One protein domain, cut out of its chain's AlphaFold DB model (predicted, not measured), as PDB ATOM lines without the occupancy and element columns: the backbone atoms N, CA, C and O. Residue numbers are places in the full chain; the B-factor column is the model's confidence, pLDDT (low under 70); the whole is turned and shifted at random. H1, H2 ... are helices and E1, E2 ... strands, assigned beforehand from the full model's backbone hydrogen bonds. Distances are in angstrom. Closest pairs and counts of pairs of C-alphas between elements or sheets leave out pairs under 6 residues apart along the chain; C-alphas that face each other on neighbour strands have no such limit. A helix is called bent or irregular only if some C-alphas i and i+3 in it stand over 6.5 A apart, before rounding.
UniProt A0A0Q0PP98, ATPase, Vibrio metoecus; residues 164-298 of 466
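This is residues 164 to 298 of the 466 residues of the protein "ATPase" of Vibrio metoecus (UniProt A0A0Q0PP98). A strongly twisted ribbon of three antiparallel strands, E1, E2 and E3, has a group of helices beyond its E1 edge: H2 packs on E1, and H1 packs on H2 and on H4, which begins beside the first residue of E2 and runs away from the sheet. Long loops lie at the ends of the ribbon, and the short H3 is near H2 and E1. The printed part has 135 residues with four named helices and three named strands, in the order H1 H2 H3 E1 E2 E3 H4; the sheet's order is E1 - E2 - E3, and the class is mixed, helices and strands. It is compact, with a radius of gyration of the C-alphas of 15.8 A and spans of 43 by 41 by 25 A.

H1, residues 165 to 182, touches H2, residues 191 to 200, at a steep tilt of 51 degrees, opposite ways; their closest C-alphas are those of Ala 170 and Ser 196, 4.5 A apart. H2 is on the sheet, over none of its strands, with a height over the sheet of 4.7 A. H3, residues 202 to 205, only grazes the sheet. E1, residues 220 to 231, E2, residues 244 to 253, and E3, residues 258 to 262, form a meander, each strand the antiparallel neighbour of the one before. E1 and E2 are a hairpin, with N 224 and O 250 within hydrogen-bond range at 2.9 A. E2 and E3 are also a hairpin, with N 249 and O 261 at 2.8 A. H4, residues 280 to 298, only grazes the sheet with residues 280 to 283. Its residues 290 to 298 touch H1's residues 167 to 175, the closest C-alphas being those of Ala 171 and Ile 291, 5.0 A apart. H1 and E1 are apart. Every O i to N i+4 pair is within range in H2 and H4, and 12 of 14 are in H1; H3 is too short for such a pair.

H1 starts at C-alpha 165, (124.798, 145.529, 131.383), and is 25.6 A long; it is irregular, but only just, with C-alphas 176 and 179 6.9 A apart, and has a kink of 37 degrees near residue 176. E1 is 27.3 A long and bends by 59 degrees at residue 224. E2 is 28.5 A long, from C-alpha 244 at (131.294, 156.654, 158.505). H4 is 26.7 A long and ends at C-alpha 298, (118.290, 141.767, 134.811).

The two C-alphas farthest apart, those of Glu 239 and Asp 255, are 47.1 A apart. The printed part has no cut. The links H3 to E1, E1 to E2 and E3 to H4 are long. Mean pLDDT of the printed part is 85.7; residue 236, residues 239 to 240 and residues 270 to 272 are under 70.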
ATOM      1  N   THR A 164     122.248 149.454 132.919       87.75
ATOM      2  CA  THR A 164     122.941 148.908 131.743       87.75
ATOM      3  C   THR A 164     123.671 147.603 132.098       87.75
ATOM      4  O   THR A 164     123.990 147.389 133.273       87.75
ATOM      5  N   PRO A 165     124.036 146.755 131.117       81.88
ATOM      6  CA  PRO A 165     124.798 145.529 131.383       81.88
ATOM      7  C   PRO A 165     126.073 145.751 132.210       81.88
ATOM      8  O   PRO A 165     126.426 144.925 133.048       81.88
ATOM      9  N   ARG A 166     126.734 146.903 132.023       86.00
ATOM     10  CA  ARG A 166     127.907 147.322 132.803       86.00
ATOM     11  C   ARG A 166     127.565 147.511 134.286       86.00
ATOM     12  O   ARG A 166     128.296 147.030 135.146       86.00
ATOM     13  N   VAL A 167     126.456 148.188 134.582       89.81
ATOM     14  CA  VAL A 167     125.998 148.443 135.959       89.81
ATOM     15  C   VAL A 167     125.509 147.157 136.621       89.81
ATOM     16  O   VAL A 167     125.834 146.911 137.778       89.81
ATOM     17  N   VAL A 168     124.779 146.316 135.886       86.50
ATOM     18  CA  VAL A 168     124.325 145.007 136.376       86.50
ATOM     19  C   VAL A 168     125.510 144.116 136.742       86.50
ATOM     20  O   VAL A 168     125.537 143.547 137.829       86.50
ATOM     21  N   GLN A 169     126.531 144.044 135.883       83.88
ATOM     22  CA  GLN A 169     127.722 143.254 136.188       83.88
ATOM     23  C   GLN A 169     128.457 143.779 137.424       83.88
ATOM     24  O   GLN A 169     128.855 142.982 138.269       83.88
ATOM     25  N   ALA A 170     128.616 145.099 137.547       89.62
ATOM     26  CA  ALA A 170     129.227 145.701 138.727       89.62
ATOM     27  C   ALA A 170     128.435 145.370 140.002       89.62
ATOM     28  O   ALA A 170     129.034 145.051 141.025       89.62
ATOM     29  N   ALA A 171     127.101 145.376 139.938       89.00
ATOM     30  CA  ALA A 171     126.253 144.977 141.055       89.00
ATOM     31  C   ALA A 171     126.475 143.512 141.471       89.00
ATOM     32  O   ALA A 171     126.627 143.249 142.661       89.00
ATOM     33  N   PHE A 172     126.557 142.572 140.523       84.19
ATOM     34  CA  PHE A 172     126.858 141.166 140.829       84.19
ATOM     35  C   PHE A 172     128.288 140.958 141.336       84.19
ATOM     36  O   PHE A 172     128.522 140.167 142.255       84.19
ATOM     37  N   ASP A 173     129.254 141.692 140.784       87.06
ATOM     38  CA  ASP A 173     130.635 141.653 141.259       87.06
ATOM     39  C   ASP A 173     130.699 142.140 142.715       87.06
ATOM     40  O   ASP A 173     131.313 141.470 143.544       87.06
ATOM     41  N   ILE A 174     129.984 143.214 143.068       91.25
ATOM     42  CA  ILE A 174     129.850 143.674 144.458       91.25
ATOM     43  C   ILE A 174     129.111 142.639 145.316       91.25
ATOM     44  O   ILE A 174     129.606 142.303 146.383       91.25
ATOM     45  N   GLU A 175     127.973 142.088 144.877       88.06
ATOM     46  CA  GLU A 175     127.206 141.071 145.629       88.06
ATOM     47  C   GLU A 175     128.084 139.866 146.011       88.06
ATOM     48  O   GLU A 175     128.008 139.367 147.132       88.06
ATOM     49  N   SER A 176     128.965 139.434 145.102       86.19
ATOM     50  CA  SER A 176     129.862 138.291 145.318       86.19
ATOM     51  C   SER A 176     131.124 138.606 146.133       86.19
ATOM     52  O   SER A 176     131.672 137.716 146.788       86.19
ATOM     53  N   THR A 177     131.611 139.848 146.093       88.81
ATOM     54  CA  THR A 177     132.859 140.259 146.764       88.81
ATOM     55  C   THR A 177     132.619 140.931 148.111       88.81
ATOM     56  O   THR A 177     133.441 140.768 149.007       88.81
ATOM     57  N   MET A 178     131.481 141.601 148.306       89.81
ATOM     58  CA  MET A 178     131.138 142.313 149.541       89.81
ATOM     59  C   MET A 178     131.247 141.428 150.793       89.81
ATOM     60  O   MET A 178     131.876 141.878 151.746       89.81
ATOM     61  N   PRO A 179     130.748 140.171 150.830       89.69
ATOM     62  CA  PRO A 179     130.925 139.317 152.009       89.69
ATOM     63  C   PRO A 179     132.400 139.089 152.367       89.69
ATOM     64  O   PRO A 179     132.759 139.155 153.536       89.69
ATOM     65  N   LYS A 180     133.255 138.921 151.351       89.62
ATOM     66  CA  LYS A 180     134.706 138.726 151.503       89.62
ATOM     67  C   LYS A 180     135.432 140.000 151.939       89.62
ATOM     68  O   LYS A 180     136.506 139.939 152.520       89.62
ATOM     69  N   VAL A 181     134.879 141.167 151.615       87.44
ATOM     70  CA  VAL A 181     135.386 142.449 152.118       87.44
ATOM     71  C   VAL A 181     134.998 142.626 153.585       87.44
ATOM     72  O   VAL A 181     135.827 143.032 154.394       87.44
ATOM     73  N   LEU A 182     133.757 142.279 153.944       85.44
ATOM     74  CA  LEU A 182     133.250 142.380 155.314       85.44
ATOM     75  C   LEU A 182     133.922 141.391 156.279       85.44
ATOM     76  O   LEU A 182     134.113 141.730 157.443       85.44
ATOM     77  N   ASP A 183     134.287 140.192 155.814       88.94
ATOM     78  CA  ASP A 183     135.015 139.196 156.616       88.94
ATOM     79  C   ASP A 183     136.548 139.387 156.611       88.94
ATOM     80  O   ASP A 183     137.257 138.717 157.362       88.94
ATOM     81  N   GLY A 184     137.058 140.324 155.803       83.38
ATOM     82  CA  GLY A 184     138.476 140.673 155.708       83.38
ATOM     83  C   GLY A 184     139.316 139.787 154.782       83.38
ATOM     84  O   GLY A 184     140.523 140.007 154.676       83.38
ATOM     85  N   SER A 185     138.718 138.820 154.081       86.50
ATOM     86  CA  SER A 185     139.414 137.970 153.100       86.50
ATOM     87  C   SER A 185     139.907 138.747 151.876       86.50
ATOM     88  O   SER A 185     140.862 138.334 151.219       86.50
ATOM     89  N   ILE A 186     139.245 139.856 151.541       85.12
ATOM     90  CA  ILE A 186     139.625 140.783 150.472       85.12
ATOM     91  C   ILE A 186     139.700 142.193 151.062       85.12
ATOM     92  O   ILE A 186     138.850 142.602 151.847       85.12
ATOM     93  N   SER A 187     140.714 142.964 150.666       85.94
ATOM     94  CA  SER A 187     140.814 144.371 151.060       85.94
ATOM     95  C   SER A 187     139.667 145.189 150.462       85.94
ATOM     96  O   SER A 187     139.347 145.054 149.285       85.94
ATOM     97  N   TYR A 188     139.108 146.132 151.219       81.31
ATOM     98  CA  TYR A 188     138.158 147.117 150.683       81.31
ATOM     99  C   TYR A 188     138.788 148.044 149.621       81.31
ATOM    100  O   TYR A 188     138.073 148.728 148.890       81.31
ATOM    101  N   GLN A 189     140.123 148.058 149.524       83.19
ATOM    102  CA  GLN A 189     140.895 148.752 148.487       83.19
ATOM    103  C   GLN A 189     141.186 147.864 147.268       83.19
ATOM    104  O   GLN A 189     141.929 148.275 146.379       83.19
ATOM    105  N   ASP A 190     140.640 146.646 147.221       85.12
ATOM    106  CA  ASP A 190     140.758 145.771 146.061       85.12
ATOM    107  C   ASP A 190     140.293 146.490 144.789       85.12
ATOM    108  O   ASP A 190     139.255 147.165 144.768       85.12
ATOM    109  N   SER A 191     141.088 146.361 143.728       81.44
ATOM    110  CA  SER A 191     140.883 147.084 142.472       81.44
ATOM    111  C   SER A 191     139.555 146.702 141.811       81.44
ATOM    112  O   SER A 191     138.806 147.578 141.365       81.44
ATOM    113  N   GLN A 192     139.202 145.411 141.812       81.88
ATOM    114  CA  GLN A 192     137.965 144.924 141.200       81.88
ATOM    115  C   GLN A 192     136.735 145.397 141.988       81.88
ATOM    116  O   GLN A 192     135.752 145.856 141.391       81.88
ATOM    117  N   PHE A 193     136.790 145.330 143.321       87.00
ATOM    118  CA  PHE A 193     135.730 145.837 144.195       87.00
ATOM    119  C   PHE A 193     135.535 147.349 144.029       87.00
ATOM    120  O   PHE A 193     134.428 147.821 143.762       87.00
ATOM    121  N   THR A 194     136.627 148.109 144.104       88.25
ATOM    122  CA  THR A 194     136.639 149.572 143.991       88.25
ATOM    123  C   THR A 194     136.115 150.038 142.635       88.25
ATOM    124  O   THR A 194     135.295 150.958 142.567       88.25
ATOM    125  N   LYS A 195     136.521 149.374 141.546       88.19
ATOM    126  CA  LYS A 195     136.026 149.671 140.200       88.19
ATOM    127  C   LYS A 195     134.524 149.413 140.084       88.19
ATOM    128  O   LYS A 195     133.801 150.257 139.553       88.19
ATOM    129  N   SER A 196     134.044 148.291 140.617       90.75
ATOM    130  CA  SER A 196     132.615 147.950 140.599       90.75
ATOM    131  C   SER A 196     131.791 148.958 141.405       90.75
ATOM    132  O   SER A 196     130.766 149.446 140.927       90.75
ATOM    133  N   MET A 197     132.283 149.364 142.580       92.12
ATOM    134  CA  MET A 197     131.694 150.446 143.377       92.12
ATOM    135  C   MET A 197     131.649 151.766 142.602       92.12
ATOM    136  O   MET A 197     130.629 152.457 142.612       92.12
ATOM    137  N   GLY A 198     132.717 152.090 141.871       91.75
ATOM    138  CA  GLY A 198     132.776 153.266 141.009       91.75
ATOM    139  C   GLY A 198     131.736 153.273 139.893       91.75
ATOM    140  O   GLY A 198     131.154 154.321 139.622       91.75
ATOM    141  N   VAL A 199     131.457 152.116 139.286       91.31
ATOM    142  CA  VAL A 199     130.394 151.961 138.281       91.31
ATOM    143  C   VAL A 199     129.010 152.120 138.916       91.31
ATOM    144  O   VAL A 199     128.173 152.855 138.398       91.31
ATOM    145  N   LEU A 200     128.757 151.474 140.058       92.44
ATOM    146  CA  LEU A 200     127.452 151.538 140.724       92.44
ATOM    147  C   LEU A 200     127.120 152.970 141.188       92.44
ATOM    148  O   LEU A 200     125.999 153.460 141.015       92.44
ATOM    149  N   LEU A 201     128.124 153.668 141.728       91.50
ATOM    150  CA  LEU A 201     128.025 155.035 142.242       91.50
ATOM    151  C   LEU A 201     128.363 156.108 141.193       91.50
ATOM    152  O   LEU A 201     128.443 157.289 141.541       91.50
ATOM    153  N   GLU A 202     128.510 155.738 139.919       89.62
ATOM    154  CA  GLU A 202     129.015 156.603 138.843       89.62
ATOM    155  C   GLU A 202     128.257 157.933 138.758       89.62
ATOM    156  O   GLU A 202     128.869 158.996 138.672       89.62
ATOM    157  N   ARG A 203     126.924 157.907 138.886       86.44
ATOM    158  CA  ARG A 203     126.099 159.129 138.884       86.44
ATOM    159  C   ARG A 203     126.497 160.110 139.989       86.44
ATOM    160  O   ARG A 203     126.429 161.316 139.772       86.44
ATOM    161  N   ASN A 204     126.847 159.611 141.172       85.56
ATOM    162  CA  ASN A 204     127.260 160.442 142.302       85.56
ATOM    163  C   ASN A 204     128.715 160.902 142.152       85.56
ATOM    164  O   ASN A 204     129.036 162.026 142.531       85.56
ATOM    165  N   VAL A 205     129.575 160.050 141.589       88.88
ATOM    166  CA  VAL A 205     130.996 160.328 141.332       88.88
ATOM    167  C   VAL A 205     131.170 161.409 140.264       88.88
ATOM    168  O   VAL A 205     131.959 162.331 140.448       88.88
ATOM    169  N   LYS A 206     130.389 161.344 139.181       88.69
ATOM    170  CA  LYS A 206     130.464 162.262 138.034       88.69
ATOM    171  C   LYS A 206     129.805 163.629 138.261       88.69
ATOM    172  O   LYS A 206     129.772 164.451 137.349       88.69
ATOM    173  N   GLN A 207     129.273 163.903 139.453       84.75
ATOM    174  CA  GLN A 207     128.733 165.231 139.766       84.75
ATOM    175  C   GLN A 207     129.846 166.280 139.781       84.75
ATOM    176  O   GLN A 207     130.929 166.030 140.306       84.75
ATOM    177  N   GLY A 208     129.571 167.461 139.229       79.88
ATOM    178  CA  GLY A 208     130.531 168.566 139.149       79.88
ATOM    179  C   GLY A 208     131.650 168.358 138.124       79.88
ATOM    180  O   GLY A 208     132.753 168.869 138.302       79.88
ATOM    181  N   ILE A 209     131.416 167.543 137.088       86.38
ATOM    182  CA  ILE A 209     132.190 167.614 135.839       86.38
ATOM    183  C   ILE A 209     131.785 168.903 135.109       86.38
ATOM    184  O   ILE A 209     130.598 169.216 135.032       86.38
ATOM    185  N   GLY A 210     132.764 169.639 134.585       83.25
ATOM    186  CA  GLY A 210     132.595 170.972 133.998       83.25
ATOM    187  C   GLY A 210     132.796 172.122 134.991       83.25
ATOM    188  O   GLY A 210     132.962 173.265 134.566       83.25
ATOM    189  N   ASP A 211     132.852 171.835 136.293       84.44
ATOM    190  CA  ASP A 211     133.154 172.846 137.305       84.44
ATOM    191  C   ASP A 211     134.638 173.223 137.272       84.44
ATOM    192  O   ASP A 211     135.515 172.401 136.979       84.44
ATOM    193  N   LYS A 212     134.928 174.482 137.604       83.06
ATOM    194  CA  LYS A 212     136.294 174.983 137.756       83.06
ATOM    195  C   LYS A 212     136.760 174.739 139.186       83.06
ATOM    196  O   LYS A 212     136.144 175.233 140.125       83.06
ATOM    197  N   ASP A 213     137.858 174.013 139.345       82.56
ATOM    198  CA  ASP A 213     138.509 173.850 140.640       82.56
ATOM    199  C   ASP A 213     139.151 175.183 141.063       82.56
ATOM    200  O   ASP A 213     140.004 175.696 140.334       82.56
ATOM    201  N   PRO A 214     138.749 175.775 142.201       77.94
ATOM    202  CA  PRO A 214     139.248 177.073 142.642       77.94
ATOM    203  C   PRO A 214     140.734 177.050 143.020       77.94
ATOM    204  O   PRO A 214     141.392 178.078 142.906       77.94
ATOM    205  N   GLU A 215     141.283 175.898 143.424       79.12
ATOM    206  CA  GLU A 215     142.688 175.804 143.842       79.12
ATOM    207  C   GLU A 215     143.634 175.747 142.636       79.12
ATOM    208  O   GLU A 215     144.655 176.430 142.600       79.12
ATOM    209  N   SER A 216     143.288 174.945 141.627       80.75
ATOM    210  CA  SER A 216     144.102 174.802 140.413       80.75
ATOM    211  C   SER A 216     143.709 175.773 139.296       80.75
ATOM    212  O   SER A 216     144.472 175.971 138.351       80.75
ATOM    213  N   GLY A 217     142.512 176.357 139.366       81.31
ATOM    214  CA  GLY A 217     141.912 177.149 138.297       81.31
ATOM    215  C   GLY A 217     141.513 176.330 137.063       81.31
ATOM    216  O   GLY A 217     141.168 176.925 136.041       81.31
ATOM    217  N   LYS A 218     141.563 174.994 137.122       87.31
ATOM    218  CA  LYS A 218     141.334 174.104 135.975       87.31
ATOM    219  C   LYS A 218     139.908 173.570 135.954       87.31
ATOM    220  O   LYS A 218     139.305 173.341 136.999       87.31
ATOM    221  N   VAL A 219     139.376 173.339 134.756       89.44
ATOM    222  CA  VAL A 219     138.055 172.726 134.572       89.44
ATOM    223  C   VAL A 219     138.165 171.214 134.732       89.44
ATOM    224  O   VAL A 219     139.071 170.577 134.185       89.44
ATOM    225  N   ILE A 220     137.245 170.641 135.504       88.75
ATOM    226  CA  ILE A 220     137.170 169.204 135.732       88.75
ATOM    227  C   ILE A 220     136.569 168.536 134.500       88.75
ATOM    228  O   ILE A 220     135.416 168.780 134.151       88.75
ATOM    229  N   LYS A 221     137.341 167.655 133.869       92.12
ATOM    230  CA  LYS A 221     136.934 166.901 132.684       92.12
ATOM    231  C   LYS A 221     136.302 165.561 133.041       92.12
ATOM    232  O   LYS A 221     135.362 165.139 132.376       92.12
ATOM    233  N   ASP A 222     136.827 164.891 134.064       91.12
ATOM    234  CA  ASP A 222     136.343 163.578 134.481       91.12
ATOM    235  C   ASP A 222     136.573 163.322 135.976       91.12
ATOM    236  O   ASP A 222     137.435 163.947 136.605       91.12
ATOM    237  N   LYS A 223     135.785 162.405 136.544       90.25
ATOM    238  CA  LYS A 223     135.895 161.956 137.935       90.25
ATOM    239  C   LYS A 223     135.733 160.442 137.998       90.25
ATOM    240  O   LYS A 223     134.743 159.898 137.513       90.25
ATOM    241  N   GLU A 224     136.667 159.786 138.671       89.88
ATOM    242  CA  GLU A 224     136.676 158.340 138.884       89.88
ATOM    243  C   GLU A 224     136.657 158.035 140.385       89.88
ATOM    244  O   GLU A 224     137.274 158.738 141.188       89.88
ATOM    245  N   TYR A 225     135.947 156.980 140.779       89.44
ATOM    246  CA  TYR A 225     135.999 156.478 142.149       89.44
ATOM    247  C   TYR A 225     137.368 155.847 142.388       89.44
ATOM    248  O   TYR A 225     137.754 154.938 141.655       89.44
ATOM    249  N   LEU A 226     138.100 156.331 143.391       86.38
ATOM    250  CA  LEU A 226     139.453 155.855 143.671       86.38
ATOM    251  C   LEU A 226     139.499 154.957 144.900       86.38
ATOM    252  O   LEU A 226     140.159 153.928 144.870       86.38
ATOM    253  N   ARG A 227     138.856 155.370 145.996       83.50
ATOM    254  CA  ARG A 227     138.842 154.612 147.251       83.50
ATOM    255  C   ARG A 227     137.745 155.102 148.182       83.50
ATOM    256  O   ARG A 227     137.115 156.127 147.936       83.50
ATOM    257  N   HIS A 228     137.583 154.397 149.290       85.94
ATOM    258  CA  HIS A 228     136.844 154.882 150.441       85.94
ATOM    259  C   HIS A 228     137.635 154.601 151.713       85.94
ATOM    260  O   HIS A 228     138.306 153.579 151.797       85.94
ATOM    261  N   ASP A 229     137.556 155.517 152.667       83.94
ATOM    262  CA  ASP A 229     138.237 155.445 153.953       83.94
ATOM    263  C   ASP A 229     137.171 155.437 155.064       83.94
ATOM    264  O   ASP A 229     136.198 156.197 155.004       83.94
ATOM    265  N   PHE A 230     137.325 154.559 156.059       83.50
ATOM    266  CA  PHE A 230     136.389 154.444 157.181       83.50
ATOM    267  C   PHE A 230     136.732 155.435 158.298       83.50
ATOM    268  O   PHE A 230     137.897 155.636 158.636       83.50
ATOM    269  N   VAL A 231     135.700 156.018 158.900       83.19
ATOM    270  CA  VAL A 231     135.780 156.925 160.049       83.19
ATOM    271  C   VAL A 231     135.017 156.271 161.194       83.19
ATOM    272  O   VAL A 231     133.877 155.882 160.997       83.19
ATOM    273  N   ALA A 232     135.629 156.097 162.364       73.88
ATOM    274  CA  ALA A 232     135.015 155.319 163.446       73.88
ATOM    275  C   ALA A 232     133.875 156.056 164.175       73.88
ATOM    276  O   ALA A 232     132.930 155.407 164.616       73.88
ATOM    277  N   ASP A 233     133.956 157.385 164.284       78.00
ATOM    278  CA  ASP A 233     132.985 158.190 165.025       78.00
ATOM    279  C   ASP A 233     132.655 159.482 164.265       78.00
ATOM    280  O   ASP A 233     133.489 160.384 164.140       78.00
ATOM    281  N   ILE A 234     131.458 159.528 163.672       77.25
ATOM    282  CA  ILE A 234     130.984 160.669 162.871       77.25
ATOM    283  C   ILE A 234     130.480 161.816 163.762       77.25
ATOM    284  O   ILE A 234     130.614 162.977 163.373       77.25
ATOM    285  N   ASP A 235     129.905 161.516 164.934       73.94
ATOM    286  CA  ASP A 235     129.373 162.515 165.869       73.94
ATOM    287  C   ASP A 235     129.774 162.182 167.315       73.94
ATOM    288  O   ASP A 235     129.080 161.396 167.972       73.94
ATOM    289  N   PRO A 236     130.814 162.860 167.842       69.12
ATOM    290  CA  PRO A 236     131.320 162.646 169.198       69.12
ATOM    291  C   PRO A 236     130.301 162.918 170.315       69.12
ATOM    292  O   PRO A 236     130.552 162.582 171.470       69.12
ATOM    293  N   ASN A 237     129.182 163.588 170.014       75.88
ATOM    294  CA  ASN A 237     128.162 163.945 171.004       75.88
ATOM    295  C   ASN A 237     127.028 162.922 171.097       75.88
ATOM    296  O   ASN A 237     126.112 163.091 171.906       75.88
ATOM    297  N   ARG A 238     127.051 161.878 170.266       72.81
ATOM    298  CA  ARG A 238     126.031 160.836 170.243       72.81
ATOM    299  C   ARG A 238     126.655 159.512 170.676       72.81
ATOM    300  O   ARG A 238     127.642 159.062 170.116       72.81
ATOM    301  N   GLU A 239     126.066 158.886 171.694       69.25
ATOM    302  CA  GLU A 239     126.550 157.604 172.213       69.25
ATOM    303  C   GLU A 239     126.405 156.472 171.177       69.25
ATOM    304  O   GLU A 239     125.359 156.332 170.534       69.25
ATOM    305  N   GLY A 240     127.443 155.635 171.073       68.25
ATOM    306  CA  GLY A 240     127.487 154.421 170.249       68.25
ATOM    307  C   GLY A 240     128.447 154.505 169.057       68.25
ATOM    308  O   GLY A 240     128.809 155.592 168.619       68.25
ATOM    309  N   ASP A 241     128.836 153.343 168.521       74.56
ATOM    310  CA  ASP A 241     129.687 153.258 167.329       74.56
ATOM    311  C   ASP A 241     128.951 153.823 166.107       74.56
ATOM    312  O   ASP A 241     127.920 153.297 165.675       74.56
ATOM    313  N   GLN A 242     129.499 154.893 165.529       73.31
ATOM    314  CA  GLN A 242     128.961 155.561 164.346       73.31
ATOM    315  C   GLN A 242     129.976 155.502 163.207       73.31
ATOM    316  O   GLN A 242     130.617 156.509 162.906       73.31
ATOM    317  N   PRO A 243     130.127 154.340 162.548       84.50
ATOM    318  CA  PRO A 243     131.058 154.215 161.445       84.50
ATOM    319  C   PRO A 243     130.577 155.024 160.235       84.50
ATOM    320  O   PRO A 243     129.441 154.896 159.771       84.50
ATOM    321  N   GLY A 244     131.469 155.845 159.699       86.75
ATOM    322  CA  GLY A 244     131.294 156.654 158.505       86.75
ATOM    323  C   GLY A 244     132.259 156.268 157.397       86.75
ATOM    324  O   GLY A 244     133.239 155.555 157.606       86.75
ATOM    325  N   VAL A 245     131.974 156.764 156.201       88.31
ATOM    326  CA  VAL A 245     132.757 156.512 154.996       88.31
ATOM    327  C   VAL A 245     133.019 157.821 154.268       88.31
ATOM    328  O   VAL A 245     132.089 158.562 153.934       88.31
ATOM    329  N   VAL A 246     134.291 158.081 153.982       89.50
ATOM    330  CA  VAL A 246     134.741 159.174 153.119       89.50
ATOM    331  C   VAL A 246     135.151 158.590 151.780       89.50
ATOM    332  O   VAL A 246     135.972 157.683 151.715       89.50
ATOM    333  N   VAL A 247     134.591 159.114 150.693       89.81
ATOM    334  CA  VAL A 247     134.910 158.652 149.338       89.81
ATOM    335  C   VAL A 247     136.004 159.529 148.737       89.81
ATOM    336  O   VAL A 247     135.843 160.745 148.631       89.81
ATOM    337  N   GLY A 248     137.096 158.900 148.310       89.94
ATOM    338  CA  GLY A 248     138.171 159.514 147.540       89.94
ATOM    339  C   GLY A 248     137.919 159.376 146.042       89.94
ATOM    340  O   GLY A 248     137.684 158.277 145.534       89.94
ATOM    341  N   LEU A 249     137.997 160.492 145.328       91.50
ATOM    342  CA  LEU A 249     137.862 160.570 143.881       91.50
ATOM    343  C   LEU A 249     139.206 160.891 143.237       91.50
ATOM    344  O   LEU A 249     139.993 161.680 143.763       91.50
ATOM    345  N   LYS A 250     139.435 160.334 142.053       92.00
ATOM    346  CA  LYS A 250     140.464 160.792 141.125       92.00
ATOM    347  C   LYS A 250     139.811 161.762 140.146       92.00
ATOM    348  O   LYS A 250     138.929 161.388 139.380       92.00
ATOM    349  N   VAL A 251     140.223 163.019 140.209       91.00
ATOM    350  CA  VAL A 251     139.735 164.118 139.376       91.00
ATOM    351  C   VAL A 251     140.727 164.336 138.242       91.00
ATOM    352  O   VAL A 251     141.912 164.538 138.501       91.00
ATOM    353  N   THR A 252     140.249 164.309 137.003       92.62
ATOM    354  CA  THR A 252     141.047 164.577 135.801       92.62
ATOM    355  C   THR A 252     140.632 165.922 135.215       92.62
ATOM    356  O   THR A 252     139.443 166.166 134.997       92.62
ATOM    357  N   TYR A 253     141.598 166.796 134.946       93.19
ATOM    358  CA  TYR A 253     141.367 168.128 134.388       93.19
ATOM    359  C   TYR A 253     141.509 168.149 132.861       93.19
ATOM    360  O   TYR A 253     142.005 167.201 132.247       93.19
ATOM    361  N   GLU A 254     141.074 169.240 132.224       91.44
ATOM    362  CA  GLU A 254     141.158 169.396 130.762       91.44
ATOM    363  C   GLU A 254     142.580 169.298 130.198       91.44
ATOM    364  O   GLU A 254     142.767 168.771 129.102       91.44
ATOM    365  N   ASP A 255     143.578 169.739 130.963       88.19
ATOM    366  CA  ASP A 255     144.995 169.676 130.590       88.19
ATOM    367  C   ASP A 255     145.628 168.283 130.773       88.19
ATOM    368  O   ASP A 255     146.828 168.111 130.567       88.19
ATOM    369  N   GLY A 256     144.829 167.287 131.167       87.06
ATOM    370  CA  GLY A 256     145.259 165.907 131.388       87.06
ATOM    371  C   GLY A 256     145.904 165.655 132.749       87.06
ATOM    372  O   GLY A 256     146.220 164.506 133.056       87.06
ATOM    373  N   THR A 257     146.081 166.681 133.587       91.62
ATOM    374  CA  THR A 257     146.568 166.482 134.957       91.62
ATOM    375  C   THR A 257     145.498 165.836 135.833       91.62
ATOM    376  O   THR A 257     144.298 165.981 135.590       91.62
ATOM    377  N   THR A 258     145.930 165.112 136.867       91.12
ATOM    378  CA  THR A 258     145.029 164.416 137.793       91.12
ATOM    379  C   THR A 258     145.317 164.786 139.241       91.12
ATOM    380  O   THR A 258     146.478 164.940 139.616       91.12
ATOM    381  N   LYS A 259     144.274 164.857 140.070       90.12
ATOM    382  CA  LYS A 259     144.363 165.088 141.516       90.12
ATOM    383  C   LYS A 259     143.451 164.124 142.263       90.12
ATOM    384  O   LYS A 259     142.338 163.852 141.824       90.12
ATOM    385  N   THR A 260     143.901 163.648 143.418       89.69
ATOM    386  CA  THR A 260     143.038 162.924 144.354       89.69
ATOM    387  C   THR A 260     142.344 163.920 145.275       89.69
ATOM    388  O   THR A 260     143.012 164.736 145.909       89.69
ATOM    389  N   ALA A 261     141.017 163.859 145.353       87.38
ATOM    390  CA  ALA A 261     140.212 164.741 146.191       87.38
ATOM    391  C   ALA A 261     139.064 163.969 146.860       87.38
ATOM    392  O   ALA A 261     138.468 163.097 146.223       87.38
ATOM    393  N   PRO A 262     138.730 164.262 148.127       89.38
ATOM    394  CA  PRO A 262     137.559 163.678 148.762       89.38
ATOM    395  C   PRO A 262     136.266 164.261 148.179       89.38
ATOM    396  O   PRO A 262     136.240 165.366 147.635       89.38
ATOM    397  N   VAL A 263     135.164 163.531 148.333       88.25
ATOM    398  CA  VAL A 263     133.824 164.088 148.130       88.25
ATOM    399  C   VAL A 263     133.536 165.133 149.209       88.25
ATOM    400  O   VAL A 263     133.752 164.879 150.390       88.25
ATOM    401  N   THR A 264     132.990 166.277 148.809       87.38
ATOM    402  CA  THR A 264     132.615 167.389 149.694       87.38
ATOM    403  C   THR A 264     131.098 167.482 149.881       87.38
ATOM    404  O   THR A 264     130.326 166.948 149.074       87.38
ATOM    405  N   GLU A 265     130.645 168.156 150.942       84.12
ATOM    406  CA  GLU A 265     129.216 168.327 151.257       84.12
ATOM    407  C   GLU A 265     128.454 169.100 150.170       84.12
ATOM    408  O   GLU A 265     127.351 168.716 149.774       84.12
ATOM    409  N   SER A 266     129.068 170.157 149.636       80.62
ATOM    410  CA  SER A 266     128.518 171.007 148.573       80.62
ATOM    411  C   SER A 266     128.707 170.426 147.165       80.62
ATOM    412  O   SER A 266     128.183 170.983 146.201       80.62
ATOM    413  N   ARG A 267     129.458 169.320 147.036       81.25
ATOM    414  CA  ARG A 267     129.944 168.728 145.773       81.25
ATOM    415  C   ARG A 267     130.872 169.626 144.949       81.25
ATOM    416  O   ARG A 267     131.266 169.223 143.853       81.25
ATOM    417  N   LEU A 268     131.251 170.790 145.474       80.06
ATOM    418  CA  LEU A 268     132.212 171.683 144.845       80.06
ATOM    419  C   LEU A 268     133.644 171.204 145.078       80.06
ATOM    420  O   LEU A 268     133.952 170.524 146.059       80.06
ATOM    421  N   ALA A 269     134.522 171.567 144.149       72.69
ATOM    422  CA  ALA A 269     135.958 171.402 144.315       72.69
ATOM    423  C   ALA A 269     136.532 172.539 145.176       72.69
ATOM    424  O   ALA A 269     136.068 173.671 145.084       72.69
ATOM    425  N   GLY A 270     137.555 172.239 145.980       67.62
ATOM    426  CA  GLY A 270     138.284 173.224 146.783       67.62
ATOM    427  C   GLY A 270     138.771 172.656 148.117       67.62
ATOM    428  O   GLY A 270     138.173 171.734 148.664       67.62
ATOM    429  N   SER A 271     139.865 173.205 148.649       62.78
ATOM    430  CA  SER A 271     140.475 172.775 149.919       62.78
ATOM    431  C   SER A 271     139.758 173.300 151.171       62.78
ATOM    432  O   SER A 271     139.992 172.790 152.262       62.78
ATOM    433  N   GLN A 272     138.885 174.302 151.022       68.62
ATOM    434  CA  GLN A 272     138.077 174.867 152.110       68.62
ATOM    435  C   GLN A 272     136.700 174.201 152.257       68.62
ATOM    436  O   GLN A 272     135.956 174.513 153.184       68.62
ATOM    437  N   GLU A 273     136.345 173.295 151.345       79.31
ATOM    438  CA  GLU A 273     135.063 172.601 151.375       79.31
ATOM    439  C   GLU A 273     135.069 171.485 152.427       79.31
ATOM    440  O   GLU A 273     136.014 170.699 152.526       79.31
ATOM    441  N   ALA A 274     133.984 171.384 153.196       83.69
ATOM    442  CA  ALA A 274     133.839 170.327 154.188       83.69
ATOM    443  C   ALA A 274     133.770 168.954 153.505       83.69
ATOM    444  O   ALA A 274     132.974 168.741 152.582       83.69
ATOM    445  N   VAL A 275     134.598 168.018 153.977       86.81
ATOM    446  CA  VAL A 275     134.588 166.625 153.524       86.81
ATOM    447  C   VAL A 275     133.261 165.985 153.906       86.81
ATOM    448  O   VAL A 275     132.826 166.073 155.052       86.81
ATOM    449  N   LYS A 276     132.634 165.312 152.944       88.44
ATOM    450  CA  LYS A 276     131.393 164.589 153.169       88.44
ATOM    451  C   LYS A 276     131.671 163.251 153.829       88.44
ATOM    452  O   LYS A 276     132.350 162.401 153.249       88.44
ATOM    453  N   VAL A 277     131.055 163.042 154.983       90.19
ATOM    454  CA  VAL A 277     131.084 161.764 155.692       90.19
ATOM    455  C   VAL A 277     129.726 161.089 155.534       90.19
ATOM    456  O   VAL A 277     128.694 161.630 155.922       90.19
ATOM    457  N   ILE A 278     129.709 159.918 154.901       89.75
ATOM    458  CA  ILE A 278     128.483 159.152 154.657       89.75
ATOM    459  C   ILE A 278     128.354 158.104 155.765       89.75
ATOM    460  O   ILE A 278     129.275 157.304 155.910       89.75
ATOM    461  N   PRO A 279     127.243 158.054 156.519       90.81
ATOM    462  CA  PRO A 279     127.000 156.966 157.462       90.81
ATOM    463  C   PRO A 279     127.093 155.602 156.769       90.81
ATOM    464  O   PRO A 279     126.531 155.413 155.684       90.81
ATOM    465  N   LEU A 280     127.835 154.662 157.361       88.44
ATOM    466  CA  LEU A 280     128.096 153.361 156.741       88.44
ATOM    467  C   LEU A 280     126.797 152.592 156.480       88.44
ATOM    468  O   LEU A 280     126.634 152.000 155.416       88.44
ATOM    469  N   ASP A 281     125.852 152.641 157.414       89.25
ATOM    470  CA  ASP A 281     124.529 152.033 157.276       89.25
ATOM    471  C   ASP A 281     123.763 152.596 156.066       89.25
ATOM    472  O   ASP A 281     123.187 151.838 155.281       89.25
ATOM    473  N   ALA A 282     123.810 153.915 155.864       90.50
ATOM    474  CA  ALA A 282     123.179 154.582 154.734       90.50
ATOM    475  C   ALA A 282     123.832 154.183 153.403       90.50
ATOM    476  O   ALA A 282     123.119 153.902 152.436       90.50
ATOM    477  N   LEU A 283     125.169 154.107 153.356       90.69
ATOM    478  CA  LEU A 283     125.895 153.634 152.175       90.69
ATOM    479  C   LEU A 283     125.544 152.176 151.859       90.69
ATOM    480  O   LEU A 283     125.213 151.858 150.720       90.69
ATOM    481  N   MET A 284     125.571 151.299 152.864       90.88
ATOM    482  CA  MET A 284     125.253 149.883 152.687       90.88
ATOM    483  C   MET A 284     123.812 149.684 152.222       90.88
ATOM    484  O   MET A 284     123.565 148.873 151.329       90.88
ATOM    485  N   LYS A 285     122.859 150.451 152.758       91.94
ATOM    486  CA  LYS A 285     121.460 150.428 152.314       91.94
ATOM    487  C   LYS A 285     121.305 150.870 150.856       91.94
ATOM    488  O   LYS A 285     120.548 150.245 150.117       91.94
ATOM    489  N   ASP A 286     122.017 151.914 150.430       91.44
ATOM    490  CA  ASP A 286     122.001 152.376 149.033       91.44
ATOM    491  C   ASP A 286     122.605 151.326 148.089       91.44
ATOM    492  O   ASP A 286     121.979 150.934 147.105       91.44
ATOM    493  N   VAL A 287     123.786 150.799 148.426       92.81
ATOM    494  CA  VAL A 287     124.478 149.779 147.624       92.81
ATOM    495  C   VAL A 287     123.637 148.508 147.506       92.81
ATOM    496  O   VAL A 287     123.372 148.049 146.398       92.81
ATOM    497  N   THR A 288     123.158 147.961 148.625       92.00
ATOM    498  CA  THR A 288     122.327 146.743 148.622       92.00
ATOM    499  C   THR A 288     120.997 146.952 147.901       92.00
ATOM    500  O   THR A 288     120.574 146.080 147.142       92.00
ATOM    501  N   GLY A 289     120.369 148.122 148.054       91.44
ATOM    502  CA  GLY A 289     119.162 148.488 147.315       91.44
ATOM    503  C   GLY A 289     119.395 148.537 145.803       91.44
ATOM    504  O   GLY A 289     118.608 147.979 145.037       91.44
ATOM    505  N   GLN A 290     120.503 149.138 145.359       93.44
ATOM    506  CA  GLN A 290     120.851 149.181 143.939       93.44
ATOM    507  C   GLN A 290     121.213 147.801 143.377       93.44
ATOM    508  O   GLN A 290     120.832 147.512 142.244       93.44
ATOM    509  N   ILE A 291     121.881 146.938 144.152       89.94
ATOM    510  CA  ILE A 291     122.145 145.542 143.765       89.94
ATOM    511  C   ILE A 291     120.833 144.780 143.584       89.94
ATOM    512  O   ILE A 291     120.644 144.102 142.573       89.94
ATOM    513  N   HIS A 292     119.901 144.927 144.529       90.44
ATOM    514  CA  HIS A 292     118.595 144.286 144.445       90.44
ATOM    515  C   HIS A 292     117.835 144.711 143.181       90.44
ATOM    516  O   HIS A 292     117.355 143.853 142.445       90.44
ATOM    517  N   MET A 293     117.796 146.013 142.881       90.31
ATOM    518  CA  MET A 293     117.187 146.534 141.652       90.31
ATOM    519  C   MET A 293     117.880 146.008 140.392       90.31
ATOM    520  O   MET A 293     117.204 145.536 139.481       90.31
ATOM    521  N   ALA A 294     119.217 146.028 140.344       88.25
ATOM    522  CA  ALA A 294     119.982 145.520 139.207       88.25
ATOM    523  C   ALA A 294     119.630 144.061 138.898       88.25
ATOM    524  O   ALA A 294     119.356 143.718 137.749       88.25
ATOM    525  N   LYS A 295     119.574 143.224 139.938       84.94
ATOM    526  CA  LYS A 295     119.170 141.822 139.840       84.94
ATOM    527  C   LYS A 295     117.736 141.690 139.349       84.94
ATOM    528  O   LYS A 295     117.491 140.952 138.402       84.94
ATOM    529  N   GLN A 296     116.811 142.435 139.953       84.62
ATOM    530  CA  GLN A 296     115.394 142.387 139.609       84.62
ATOM    531  C   GLN A 296     115.160 142.746 138.136       84.62
ATOM    532  O   GLN A 296     114.431 142.035 137.445       84.62
ATOM    533  N   PHE A 297     115.803 143.811 137.643       84.88
ATOM    534  CA  PHE A 297     115.724 144.206 136.237       84.88
ATOM    535  C   PHE A 297     116.375 143.183 135.332       84.88
ATOM    536  O   PHE A 297     115.744 142.766 134.373       84.88
ATOM    537  N   PHE A 298     117.586 142.732 135.646       82.00
ATOM    538  CA  PHE A 298     118.290 141.767 134.811       82.00
ATOM    539  C   PHE A 298     117.516 140.453 134.634       82.00
ATOM    540  O   PHE A 298     117.512 139.882 133.549       82.00
TER     541      PHE A 298